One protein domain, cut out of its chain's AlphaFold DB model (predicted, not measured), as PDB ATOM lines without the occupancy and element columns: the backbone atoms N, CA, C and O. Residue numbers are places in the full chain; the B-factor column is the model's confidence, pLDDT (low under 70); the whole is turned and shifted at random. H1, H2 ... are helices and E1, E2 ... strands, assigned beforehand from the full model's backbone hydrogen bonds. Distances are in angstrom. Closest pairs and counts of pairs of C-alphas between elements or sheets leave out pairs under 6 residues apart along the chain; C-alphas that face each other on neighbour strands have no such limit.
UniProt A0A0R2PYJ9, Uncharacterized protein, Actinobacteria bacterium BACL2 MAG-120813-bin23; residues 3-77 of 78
ATOM      1  N   ILE A   3     191.894 210.746 122.324       96.25
ATOM      2  CA  ILE A   3     190.945 209.724 122.784       96.25
ATOM      3  C   ILE A   3     190.027 210.372 123.817       96.25
ATOM      4  O   ILE A   3     190.502 211.025 124.746       96.25
ATOM      5  N   LEU A   4     188.724 210.222 123.612       97.19
ATOM      6  CA  LEU A   4     187.677 210.783 124.450       97.19
ATOM      7  C   LEU A   4     186.747 209.658 124.899       97.19
ATOM      8  O   LEU A   4     186.244 208.903 124.063       97.19
ATOM      9  N   LEU A   5     186.501 209.586 126.204       97.62
ATOM     10  CA  LEU A   5     185.441 208.770 126.783       97.62
ATOM     11  C   LEU A   5     184.281 209.699 127.145       97.62
ATOM     12  O   LEU A   5     184.476 210.668 127.875       97.62
ATOM     13  N   ILE A   6     183.095 209.439 126.613       97.81
ATOM     14  CA  ILE A   6     181.913 210.279 126.789       97.81
ATOM     15  C   ILE A   6     180.857 209.469 127.524       97.81
ATOM     16  O   ILE A   6     180.388 208.461 127.008       97.81
ATOM     17  N   VAL A   7     180.458 209.923 128.707       97.06
ATOM     18  CA  VAL A   7     179.320 209.359 129.440       97.06
ATOM     19  C   VAL A   7     178.099 210.217 129.150       97.06
ATOM     20  O   VAL A   7     178.136 211.419 129.405       97.06
ATOM     21  N   SER A   8     177.036 209.627 128.616       96.25
ATOM     22  CA  SER A   8     175.787 210.327 128.318       96.25
ATOM     23  C   SER A   8     174.596 209.636 128.969       96.25
ATOM     24  O   SER A   8     174.449 208.416 128.900       96.25
ATOM     25  N   ASP A   9     173.701 210.434 129.548       91.38
ATOM     26  CA  ASP A   9     172.444 209.946 130.126       91.38
ATOM     27  C   ASP A   9     171.468 209.442 129.038       91.38
ATOM     28  O   ASP A   9     170.517 208.721 129.341       91.38
ATOM     29  N   THR A  10     171.689 209.824 127.773       93.31
ATOM     30  CA  THR A  10     170.841 209.454 126.628       93.31
ATOM     31  C   THR A  10     171.419 208.328 125.773       93.31
ATOM     32  O   THR A  10     170.730 207.829 124.877       93.31
ATOM     33  N   ALA A  11     172.649 207.886 126.049       93.44
ATOM     34  CA  ALA A  11     173.247 206.749 125.363       93.44
ATOM     35  C   ALA A  11     172.573 205.442 125.811       93.44
ATOM     36  O   ALA A  11     172.628 205.061 126.979       93.44
ATOM     37  N   LEU A  12     171.907 204.775 124.864       91.19
ATOM     38  CA  LEU A  12     171.253 203.476 125.077       91.19
ATOM     39  C   LEU A  12     172.206 202.297 124.868       91.19
ATOM     40  O   LEU A  12     171.977 201.224 125.420       91.19
ATOM     41  N   GLU A  13     173.227 202.494 124.039       93.31
ATOM     42  CA  GLU A  13     174.262 201.517 123.723       93.31
ATOM     43  C   GLU A  13     175.592 202.243 123.484       93.31
ATOM     44  O   GLU A  13     175.585 203.402 123.033       93.31
ATOM     45  N   PRO A  14     176.735 201.589 123.751       96.44
ATOM     46  CA  PRO A  14     178.027 202.146 123.408       96.44
ATOM     47  C   PRO A  14     178.156 202.422 121.912       96.44
ATOM     48  O   PRO A  14     177.658 201.680 121.066       96.44
ATOM     49  N   SER A  15     178.888 203.473 121.565       97.06
ATOM     50  CA  SER A  15     179.193 203.796 120.174       97.06
ATOM     51  C   SER A  15     180.606 204.341 120.017       97.06
ATOM     52  O   SER A  15     181.162 204.971 120.918       97.06
ATOM     53  N   LEU A  16     181.189 204.091 118.845       97.31
ATOM     54  CA  LEU A  16     182.532 204.525 118.484       97.31
ATOM     55  C   LEU A  16     182.478 205.439 117.261       97.31
ATOM     56  O   LEU A  16     182.004 205.051 116.194       97.31
ATOM     57  N   THR A  17     183.053 206.630 117.392       97.06
ATOM     58  CA  THR A  17     183.427 207.480 116.259       97.06
ATOM     59  C   THR A  17     184.947 207.521 116.162       97.06
ATOM     60  O   THR A  17     185.614 208.010 117.070       97.06
ATOM     61  N   ASN A  18     185.499 207.013 115.060       95.88
ATOM     62  CA  ASN A  18     186.940 206.973 114.814       95.88
ATOM     63  C   ASN A  18     187.278 207.774 113.553       95.88
ATOM     64  O   ASN A  18     186.951 207.379 112.433       95.88
ATOM     65  N   THR A  19     187.910 208.925 113.746       94.94
ATOM     66  CA  THR A  19     188.348 209.822 112.675       94.94
ATOM     67  C   THR A  19     189.869 209.931 112.669       94.94
ATOM     68  O   THR A  19     190.551 209.475 113.580       94.94
ATOM     69  N   ALA A  20     190.432 210.616 111.672       93.19
ATOM     70  CA  ALA A  20     191.875 210.859 111.616       93.19
ATOM     71  C   ALA A  20     192.418 211.687 112.804       93.19
ATOM     72  O   ALA A  20     193.622 211.667 113.072       93.19
ATOM     73  N   THR A  21     191.564 212.444 113.497       93.94
ATOM     74  CA  THR A  21     191.973 213.382 114.553       93.94
ATOM     75  C   THR A  21     191.530 212.963 115.949       93.94
ATOM     76  O   THR A  21     192.233 213.271 116.918       93.94
ATOM     77  N   GLU A  22     190.407 212.256 116.056       94.62
ATOM     78  CA  GLU A  22     189.792 211.858 117.322       94.62
ATOM     79  C   GLU A  22     189.175 210.456 117.276       94.62
ATOM     80  O   GLU A  22     188.568 210.057 116.281       94.62
ATOM     81  N   ILE A  23     189.292 209.767 118.408       97.19
ATOM     82  CA  ILE A  23     188.556 208.565 118.784       97.19
ATOM     83  C   ILE A  23     187.607 208.981 119.906       97.19
ATOM     84  O   ILE A  23     188.056 209.413 120.968       97.19
ATOM     85  N   ARG A  24     186.302 208.862 119.673       97.38
ATOM     86  CA  ARG A  24     185.256 209.130 120.665       97.38
ATOM     87  C   ARG A  24     184.516 207.842 120.954       97.38
ATOM     88  O   ARG A  24     183.966 207.243 120.031       97.38
ATOM     89  N   VAL A  25     184.497 207.450 122.218       97.88
ATOM     90  CA  VAL A  25     183.688 206.338 122.707       97.88
ATOM     91  C   VAL A  25     182.606 206.916 123.598       97.88
ATOM     92  O   VAL A  25     182.924 207.498 124.633       97.88
ATOM     93  N   THR A  26     181.352 206.787 123.180       97.88
ATOM     94  CA  THR A  26     180.190 207.244 123.945       97.88
ATOM     95  C   THR A  26     179.512 206.052 124.593       97.88
ATOM     96  O   THR A  26     179.299 205.049 123.922       97.88
ATOM     97  N   ILE A  27     179.178 206.175 125.872       97.75
ATOM     98  CA  ILE A  27     178.595 205.133 126.721       97.75
ATOM     99  C   ILE A  27     177.470 205.692 127.590       97.75
ATOM    100  O   ILE A  27     177.441 206.887 127.902       97.75
ATOM    101  N   GLY A  28     176.564 204.816 128.002       96.69
ATOM    102  CA  GLY A  28     175.562 205.075 129.024       96.69
ATOM    103  C   GLY A  28     176.120 204.960 130.445       96.69
ATOM    104  O   GLY A  28     177.182 204.391 130.687       96.69
ATOM    105  N   ILE A  29     175.365 205.472 131.421       92.38
ATOM    106  CA  ILE A  29     175.728 205.429 132.854       92.38
ATOM    107  C   ILE A  29     175.849 203.993 133.388       92.38
ATOM    108  O   ILE A  29     176.603 203.741 134.324       92.38
ATOM    109  N   ASN A  30     175.061 203.072 132.831       93.69
ATOM    110  CA  ASN A  30     174.979 201.688 133.298       93.69
ATOM    111  C   ASN A  30     175.833 200.727 132.468       93.69
ATOM    112  O   ASN A  30     175.787 199.529 132.740       93.69
ATOM    113  N   ASP A  31     176.547 201.234 131.462       95.31
ATOM    114  CA  ASP A  31     177.426 200.386 130.672       95.31
ATOM    115  C   ASP A  31     178.647 199.977 131.500       95.31
ATOM    116  O   ASP A  31     179.049 200.682 132.428       95.31
ATOM    117  N   ASP A  32     179.248 198.842 131.164       95.25
ATOM    118  CA  ASP A  32     180.533 198.407 131.697       95.25
ATOM    119  C   ASP A  32     181.644 198.444 130.633       95.25
ATOM    120  O   ASP A  32     181.449 198.822 129.473       95.25
ATOM    121  N   PHE A  33     182.862 198.083 131.047       95.25
ATOM    122  CA  PHE A  33     184.003 198.104 130.140       95.25
ATOM    123  C   PHE A  33     183.969 196.966 129.105       95.25
ATOM    124  O   PHE A  33     184.569 197.116 128.043       95.25
ATOM    125  N   ASP A  34     183.257 195.864 129.355       96.06
ATOM    126  CA  ASP A  34     183.126 194.780 128.375       96.06
ATOM    127  C   ASP A  34     182.279 195.246 127.182       96.06
ATOM    128  O   ASP A  34     182.666 195.048 126.029       96.06
ATOM    129  N   GLN A  35     181.207 196.002 127.432       95.56
ATOM    130  CA  GLN A  35     180.407 196.612 126.364       95.56
ATOM    131  C   GLN A  35     181.202 197.652 125.546       95.56
ATOM    132  O   GLN A  35     180.979 197.823 124.345       95.56
ATOM    133  N   ILE A  36     182.177 198.335 126.161       95.69
ATOM    134  CA  ILE A  36     183.128 199.200 125.440       95.69
ATOM    135  C   ILE A  36     184.044 198.372 124.533       95.69
ATOM    136  O   ILE A  36     184.344 198.775 123.401       95.69
ATOM    137  N   LEU A  37     184.515 197.219 125.012       96.44
ATOM    138  CA  LEU A  37     185.351 196.319 124.220       96.44
ATOM    139  C   LEU A  37     184.590 195.777 123.008       96.44
ATOM    140  O   LEU A  37     185.174 195.709 121.926       96.44
ATOM    141  N   ASP A  38     183.293 195.499 123.141       96.00
ATOM    142  CA  ASP A  38     182.452 195.025 122.036       96.00
ATOM    143  C   ASP A  38     182.436 195.996 120.842       96.00
ATOM    144  O   ASP A  38     182.514 195.559 119.691       96.00
ATOM    145  N   VAL A  39     182.407 197.314 121.086       96.12
ATOM    146  CA  VAL A  39     182.364 198.332 120.013       96.12
ATOM    147  C   VAL A  39     183.736 198.803 119.537       96.12
ATOM    148  O   VAL A  39     183.840 199.466 118.504       96.12
ATOM    149  N   THR A  40     184.799 198.485 120.274       96.44
ATOM    150  CA  THR A  40     186.172 198.902 119.941       96.44
ATOM    151  C   THR A  40     187.025 197.772 119.369       96.44
ATOM    152  O   THR A  40     188.011 198.041 118.674       96.44
ATOM    153  N   SER A  41     186.641 196.514 119.605       93.62
ATOM    154  CA  SER A  41     187.356 195.327 119.137       93.62
ATOM    155  C   SER A  41     187.507 195.308 117.613       93.62
ATOM    156  O   SER A  41     186.556 195.510 116.859       93.62
ATOM    157  N   GLY A  42     188.736 195.087 117.145       94.69
ATOM    158  CA  GLY A  42     189.071 195.077 115.718       94.69
ATOM    159  C   GLY A  42     189.109 196.457 115.048       94.69
ATOM    160  O   GLY A  42     189.469 196.531 113.874       94.69
ATOM    161  N   ILE A  43     188.782 197.535 115.773       96.38
ATOM    162  CA  ILE A  43     188.836 198.919 115.275       96.38
ATOM    163  C   ILE A  43     189.963 199.700 115.950       96.38
ATOM    164  O   ILE A  43     190.690 200.427 115.270       96.38
ATOM    165  N   LEU A  44     190.104 199.560 117.269       96.62
ATOM    166  CA  LEU A  44     191.163 200.201 118.042       96.62
ATOM    167  C   LEU A  44     192.332 199.244 118.284       96.62
ATOM    168  O   LEU A  44     192.150 198.036 118.450       96.62
ATOM    169  N   ASP A  45     193.543 199.796 118.324       95.81
ATOM    170  CA  ASP A  45     194.733 199.048 118.725       95.81
ATOM    171  C   ASP A  45     194.841 198.907 120.257       95.81
ATOM    172  O   ASP A  45     194.105 199.522 121.036       95.81
ATOM    173  N   THR A  46     195.775 198.073 120.715       95.44
ATOM    174  CA  THR A  46     195.967 197.795 122.146       95.44
ATOM    175  C   THR A  46     196.347 199.038 122.954       95.44
ATOM    176  O   THR A  46     195.948 199.150 124.113       95.44
ATOM    177  N   GLU A  47     197.097 199.982 122.379       95.62
ATOM    178  CA  GLU A  47     197.496 201.206 123.081       95.62
ATOM    179  C   GLU A  47     196.304 202.149 123.261       95.62
ATOM    180  O   GLU A  47     196.128 202.729 124.336       95.62
ATOM    181  N   GLN A  48     195.447 202.248 122.244       96.56
ATOM    182  CA  GLN A  48     194.206 203.014 122.275       96.56
ATOM    183  C   GLN A  48     193.219 202.441 123.298       96.56
ATOM    184  O   GLN A  48     192.674 203.196 124.105       96.56
ATOM    185  N   ILE A  49     193.047 201.115 123.333       96.44
ATOM    186  CA  ILE A  49     192.206 200.439 124.335       96.44
ATOM    187  C   ILE A  49     192.771 200.654 125.745       96.44
ATOM    188  O   ILE A  49     192.031 200.997 126.666       96.44
ATOM    189  N   ALA A  50     194.088 200.521 125.926       95.62
ATOM    190  CA  ALA A  50     194.724 200.762 127.219       95.62
ATOM    191  C   ALA A  50     194.568 202.219 127.684       95.62
ATOM    192  O   ALA A  50     194.389 202.469 128.875       95.62
ATOM    193  N   HIS A  51     194.627 203.187 126.766       96.00
ATOM    194  CA  HIS A  51     194.366 204.591 127.075       96.00
ATOM    195  C   HIS A  51     192.905 204.802 127.496       96.00
ATOM    196  O   HIS A  51     192.648 205.455 128.504       96.00
ATOM    197  N   LEU A  52     191.954 204.214 126.768       96.75
ATOM    198  CA  LEU A  52     190.530 204.292 127.092       96.75
ATOM    199  C   LEU A  52     190.222 203.689 128.473       96.75
ATOM    200  O   LEU A  52     189.504 204.295 129.263       96.75
ATOM    201  N   HIS A  53     190.841 202.553 128.803       96.00
ATOM    202  CA  HIS A  53     190.727 201.931 130.124       96.00
ATOM    203  C   HIS A  53     191.246 202.841 131.247       96.00
ATOM    204  O   HIS A  53     190.653 202.897 132.326       96.00
ATOM    205  N   ARG A  54     192.327 203.596 131.004       96.12
ATOM    206  CA  ARG A  54     192.819 204.589 131.974       96.12
ATOM    207  C   ARG A  54     191.833 205.738 132.170       96.12
ATOM    208  O   ARG A  54     191.617 206.154 133.302       96.12
ATOM    209  N   LEU A  55     191.201 206.227 131.099       96.12
ATOM    210  CA  LEU A  55     190.145 207.242 131.223       96.12
ATOM    211  C   LEU A  55     188.976 206.732 132.079       96.12
ATOM    212  O   LEU A  55     188.471 207.476 132.923       96.12
ATOM    213  N   TRP A  56     188.608 205.464 131.890       95.06
ATOM    214  CA  TRP A  56     187.512 204.789 132.579       95.06
ATOM    215  C   TRP A  56     187.772 204.560 134.082       95.06
ATOM    216  O   TRP A  56     186.999 205.042 134.906       95.06
ATOM    217  N   ALA A  57     188.851 203.861 134.458       92.12
ATOM    218  CA  ALA A  57     189.014 203.323 135.821       92.12
ATOM    219  C   ALA A  57     190.283 203.754 136.572       92.12
ATOM    220  O   ALA A  57     190.446 203.381 137.734       92.12
ATOM    221  N   ASP A  58     191.204 204.497 135.953       92.19
ATOM    222  CA  ASP A  58     192.453 204.864 136.624       92.19
ATOM    223  C   ASP A  58     192.323 206.213 137.348       92.19
ATOM    224  O   ASP A  58     192.403 207.289 136.750       92.19
ATOM    225  N   ASP A  59     192.144 206.153 138.668       87.69
ATOM    226  CA  ASP A  59     192.054 207.336 139.529       87.69
ATOM    227  C   ASP A  59     193.363 208.111 139.676       87.69
ATOM    228  O   ASP A  59     193.333 209.307 139.983       87.69
ATOM    229  N   ALA A  60     194.502 207.470 139.410       92.69
ATOM    230  CA  ALA A  60     195.800 208.131 139.369       92.69
ATOM    231  C   ALA A  60     196.102 208.732 137.986       92.69
ATOM    232  O   ALA A  60     197.023 209.546 137.866       92.69
ATOM    233  N   PHE A  61     195.341 208.368 136.949       93.56
ATOM    234  CA  PHE A  61     195.519 208.925 135.616       93.56
ATOM    235  C   PHE A  61     195.003 210.372 135.568       93.56
ATOM    236  O   PHE A  61     193.849 210.639 135.928       93.56
ATOM    237  N   PRO A  62     195.837 211.336 135.134       95.31
ATOM    238  CA  PRO A  62     195.445 212.735 135.080       95.31
ATOM    239  C   PRO A  62     194.374 212.929 133.999       95.31
ATOM    240  O   PRO A  62     194.616 212.736 132.807       95.31
ATOM    241  N   ARG A  63     193.165 213.299 134.437       96.31
ATOM    242  CA  ARG A  63     191.969 213.437 133.599       96.31
ATOM    243  C   ARG A  63     191.374 214.831 133.703       96.31
ATOM    244  O   ARG A  63     191.346 215.424 134.784       96.31
ATOM    245  N   ASP A  64     190.838 215.312 132.593       96.56
ATOM    246  CA  ASP A  64     189.960 216.472 132.544       96.56
ATOM    247  C   ASP A  64     188.526 216.039 132.267       96.56
ATOM    248  O   ASP A  64     188.269 215.152 131.449       96.56
ATOM    249  N   PHE A  65     187.604 216.694 132.968       95.81
ATOM    250  CA  PHE A  65     186.175 216.422 132.935       95.81
ATOM    251  C   PHE A  65     185.460 217.677 132.454       95.81
ATOM    252  O   PHE A  65     185.537 218.726 133.097       95.81
ATOM    253  N   ASN A  66     184.763 217.577 131.329       96.56
ATOM    254  CA  ASN A  66     184.006 218.681 130.762       96.56
ATOM    255  C   ASN A  66     182.563 218.244 130.516       96.56
ATOM    256  O   ASN A  66     182.330 217.213 129.895       96.56
ATOM    257  N   ARG A  67     181.593 219.022 130.998       95.62
ATOM    258  CA  ARG A  67     180.172 218.726 130.814       95.62
ATOM    259  C   ARG A  67     179.582 219.619 129.732       95.62
ATOM    260  O   ARG A  67     179.610 220.842 129.858       95.62
ATOM    261  N   THR A  68     179.025 219.007 128.692       94.06
ATOM    262  CA  THR A  68     178.361 219.690 127.576       94.06
ATOM    263  C   THR A  68     176.965 219.107 127.408       94.06
ATOM    264  O   THR A  68     176.804 218.015 126.883       94.06
ATOM    265  N   GLY A  69     175.944 219.825 127.883       92.88
ATOM    266  CA  GLY A  69     174.579 219.294 127.904       92.88
ATOM    267  C   GLY A  69     174.461 218.066 128.814       92.88
ATOM    268  O   GLY A  69     174.791 218.137 130.002       92.88
ATOM    269  N   ASP A  70     173.974 216.965 128.251       92.75
ATOM    270  CA  ASP A  70     173.843 215.646 128.880       92.75
ATOM    271  C   ASP A  70     175.128 214.804 128.824       92.75
ATOM    272  O   ASP A  70     175.210 213.779 129.494       92.75
ATOM    273  N   GLU A  71     176.154 215.258 128.103       96.50
ATOM    274  CA  GLU A  71     177.422 214.545 127.965       96.50
ATOM    275  C   GLU A  71     178.458 214.993 129.010       96.50
ATOM    276  O   GLU A  71     178.753 216.183 129.168       96.50
ATOM    277  N   LEU A  72     179.075 214.022 129.685       97.06
ATOM    278  CA  LEU A  72     180.322 214.167 130.432       97.06
ATOM    279  C   LEU A  72     181.479 213.646 129.575       97.06
ATOM    280  O   LEU A  72     181.639 212.447 129.374       97.06
ATOM    281  N   ILE A  73     182.310 214.565 129.106       97.31
ATOM    282  CA  ILE A  73     183.478 214.294 128.276       97.31
ATOM    283  C   ILE A  73     184.699 214.145 129.186       97.31
ATOM    284  O   ILE A  73     185.056 215.073 129.918       97.31
ATOM    285  N   ILE A  74     185.349 212.989 129.113       97.25
ATOM    286  CA  ILE A  74     186.546 212.625 129.870       97.25
ATOM    287  C   ILE A  74     187.722 212.538 128.897       97.25
ATOM    288  O   ILE A  74     187.680 211.818 127.895       97.25
ATOM    289  N   THR A  75     188.786 213.278 129.196       96.75
ATOM    290  CA  THR A  75     190.010 213.339 128.381       96.75
ATOM    291  C   THR A  75     191.250 213.235 129.254       96.75
ATOM    292  O   THR A  75     191.187 213.507 130.450       96.75
ATOM    293  N   ALA A  76     192.381 212.836 128.673       95.12
ATOM    294  CA  ALA A  76     193.664 212.917 129.362       95.12
ATOM    295  C   ALA A  76     194.069 214.389 129.530       95.12
ATOM    296  O   ALA A  76     193.972 215.166 128.577       95.12
ATOM    297  N   ARG A  77     194.536 214.750 130.727       92.00
ATOM    298  CA  ARG A  77     195.134 216.059 130.999       92.00
ATOM    299  C   ARG A  77     196.600 216.023 130.561       92.00
ATOM    300  O   ARG A  77     197.334 215.133 130.989       92.00
TER     301      ARG A  77
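Overview. This is residues 3 to 77 of the 78 residues of an uncharacterized protein of Actinobacteria bacterium BACL2 MAG-120813-bin23 (UniProt A0A0R2PYJ9). One twisted sheet of five strands has two helices side by side over one face, H1 over the E2 and E3 part and H2 over E1 and E5, while the other face is bare of helices. The hairpin of E2 and E3 makes one side of the sheet, the hairpin of E4 and E5 makes the other, and E1 runs between them. The printed part has 75 residues, with two named helices and five named strands in the order E1, E2, E3, H1, H2, E4, E5; across the mixed sheet the order is E2, E3, E1, E5, E4, with E3 and E1 parallel and the other neighbours antiparallel. The class is mixed, helices and strands. The whole is compact and rounded, with a radius of gyration of the C-alphas of 11.4 A and spans of 30 by 28 by 24 A.

Along the chain. E1 is residues 3 to 8, 16.1 A long, and begins at C-alpha 3 at (190.945, 209.724, 122.784). E2 is residues 15 to 18, 9.9 A long. E3 is residues 22 to 27, 16.1 A long. H1 is residues 33 to 40, 10.5 A long. H2 is residues 46 to 57, 16.3 A long, and begins at C-alpha 46 at (195.967, 197.795, 122.146). E4 is residues 63 to 68, 16.1 A long. E5 is residues 71 to 76, 16.4 A long, and ends at C-alpha 76 at (193.664, 212.917, 129.362).

Arrangement. E1 is an inner strand with E3 and E5 as its neighbours. E1 and E3 are parallel at 26 degrees, with N 6 and O 25 at 2.8 A and N 25 and O 4 at 2.9 A, within hydrogen-bond range. E1 and E5 are antiparallel at 156 degrees, with N 7 and O 72 at 2.9 A. E2, an edge strand, forms a hairpin with E3, antiparallel at 178 degrees, with N 17 and O 24 at 2.9 A. The other edge strand, E4, forms a hairpin with E5, antiparallel at 156 degrees, with N 66 and O 73 at 2.9 A. E2 is apart from E4 and E5, and E3 is apart from E4. H1 is on the sheet at a height over the sheet of 8.9 A. It lies over E3 and only just over E2, on which 3 of its C-alphas fall, and runs slantwise to the strands, at 44 degrees to E3 on the local plane. The closest C-alphas of H1 and E2 are those of Val 39 and Ser 15, 6.3 A apart. H2 is on the same face, at a height of 9.0 A, over E1 and E5, and slantwise at 41 degrees to E1 on the local plane. The closest C-alphas of H2 and E1 are those of Leu 55 and Leu 5, 6.6 A apart. H1 and H2 form a helical hairpin: they touch, with the closest C-alphas, Thr 40 and Ile 49, 7.6 A apart, and run opposite ways at a steep tilt of 36 degrees, only just past shallow. With both helices on one face of the sheet, the arrangement is two layers. E3, H1 H2 and E4 form a split strand-helix-strand unit, two strands of one sheet that are not neighbours, with helices between them along the chain and E1 and E5 between them in the sheet; its crossover is right-handed. Every O i to N i+4 pair is within hydrogen-bond range in H2, and 3 of 4 are in H1.

Size, cuts and confidence. The two C-alphas farthest apart are those of Thr 46 and Gly 69, at 30.9 A. The printed part has no cut. The link from E1 to E2 is short, the other links are tight, and no link is long. The mean pLDDT of the printed part is 95.4, and no printed residue is under 70.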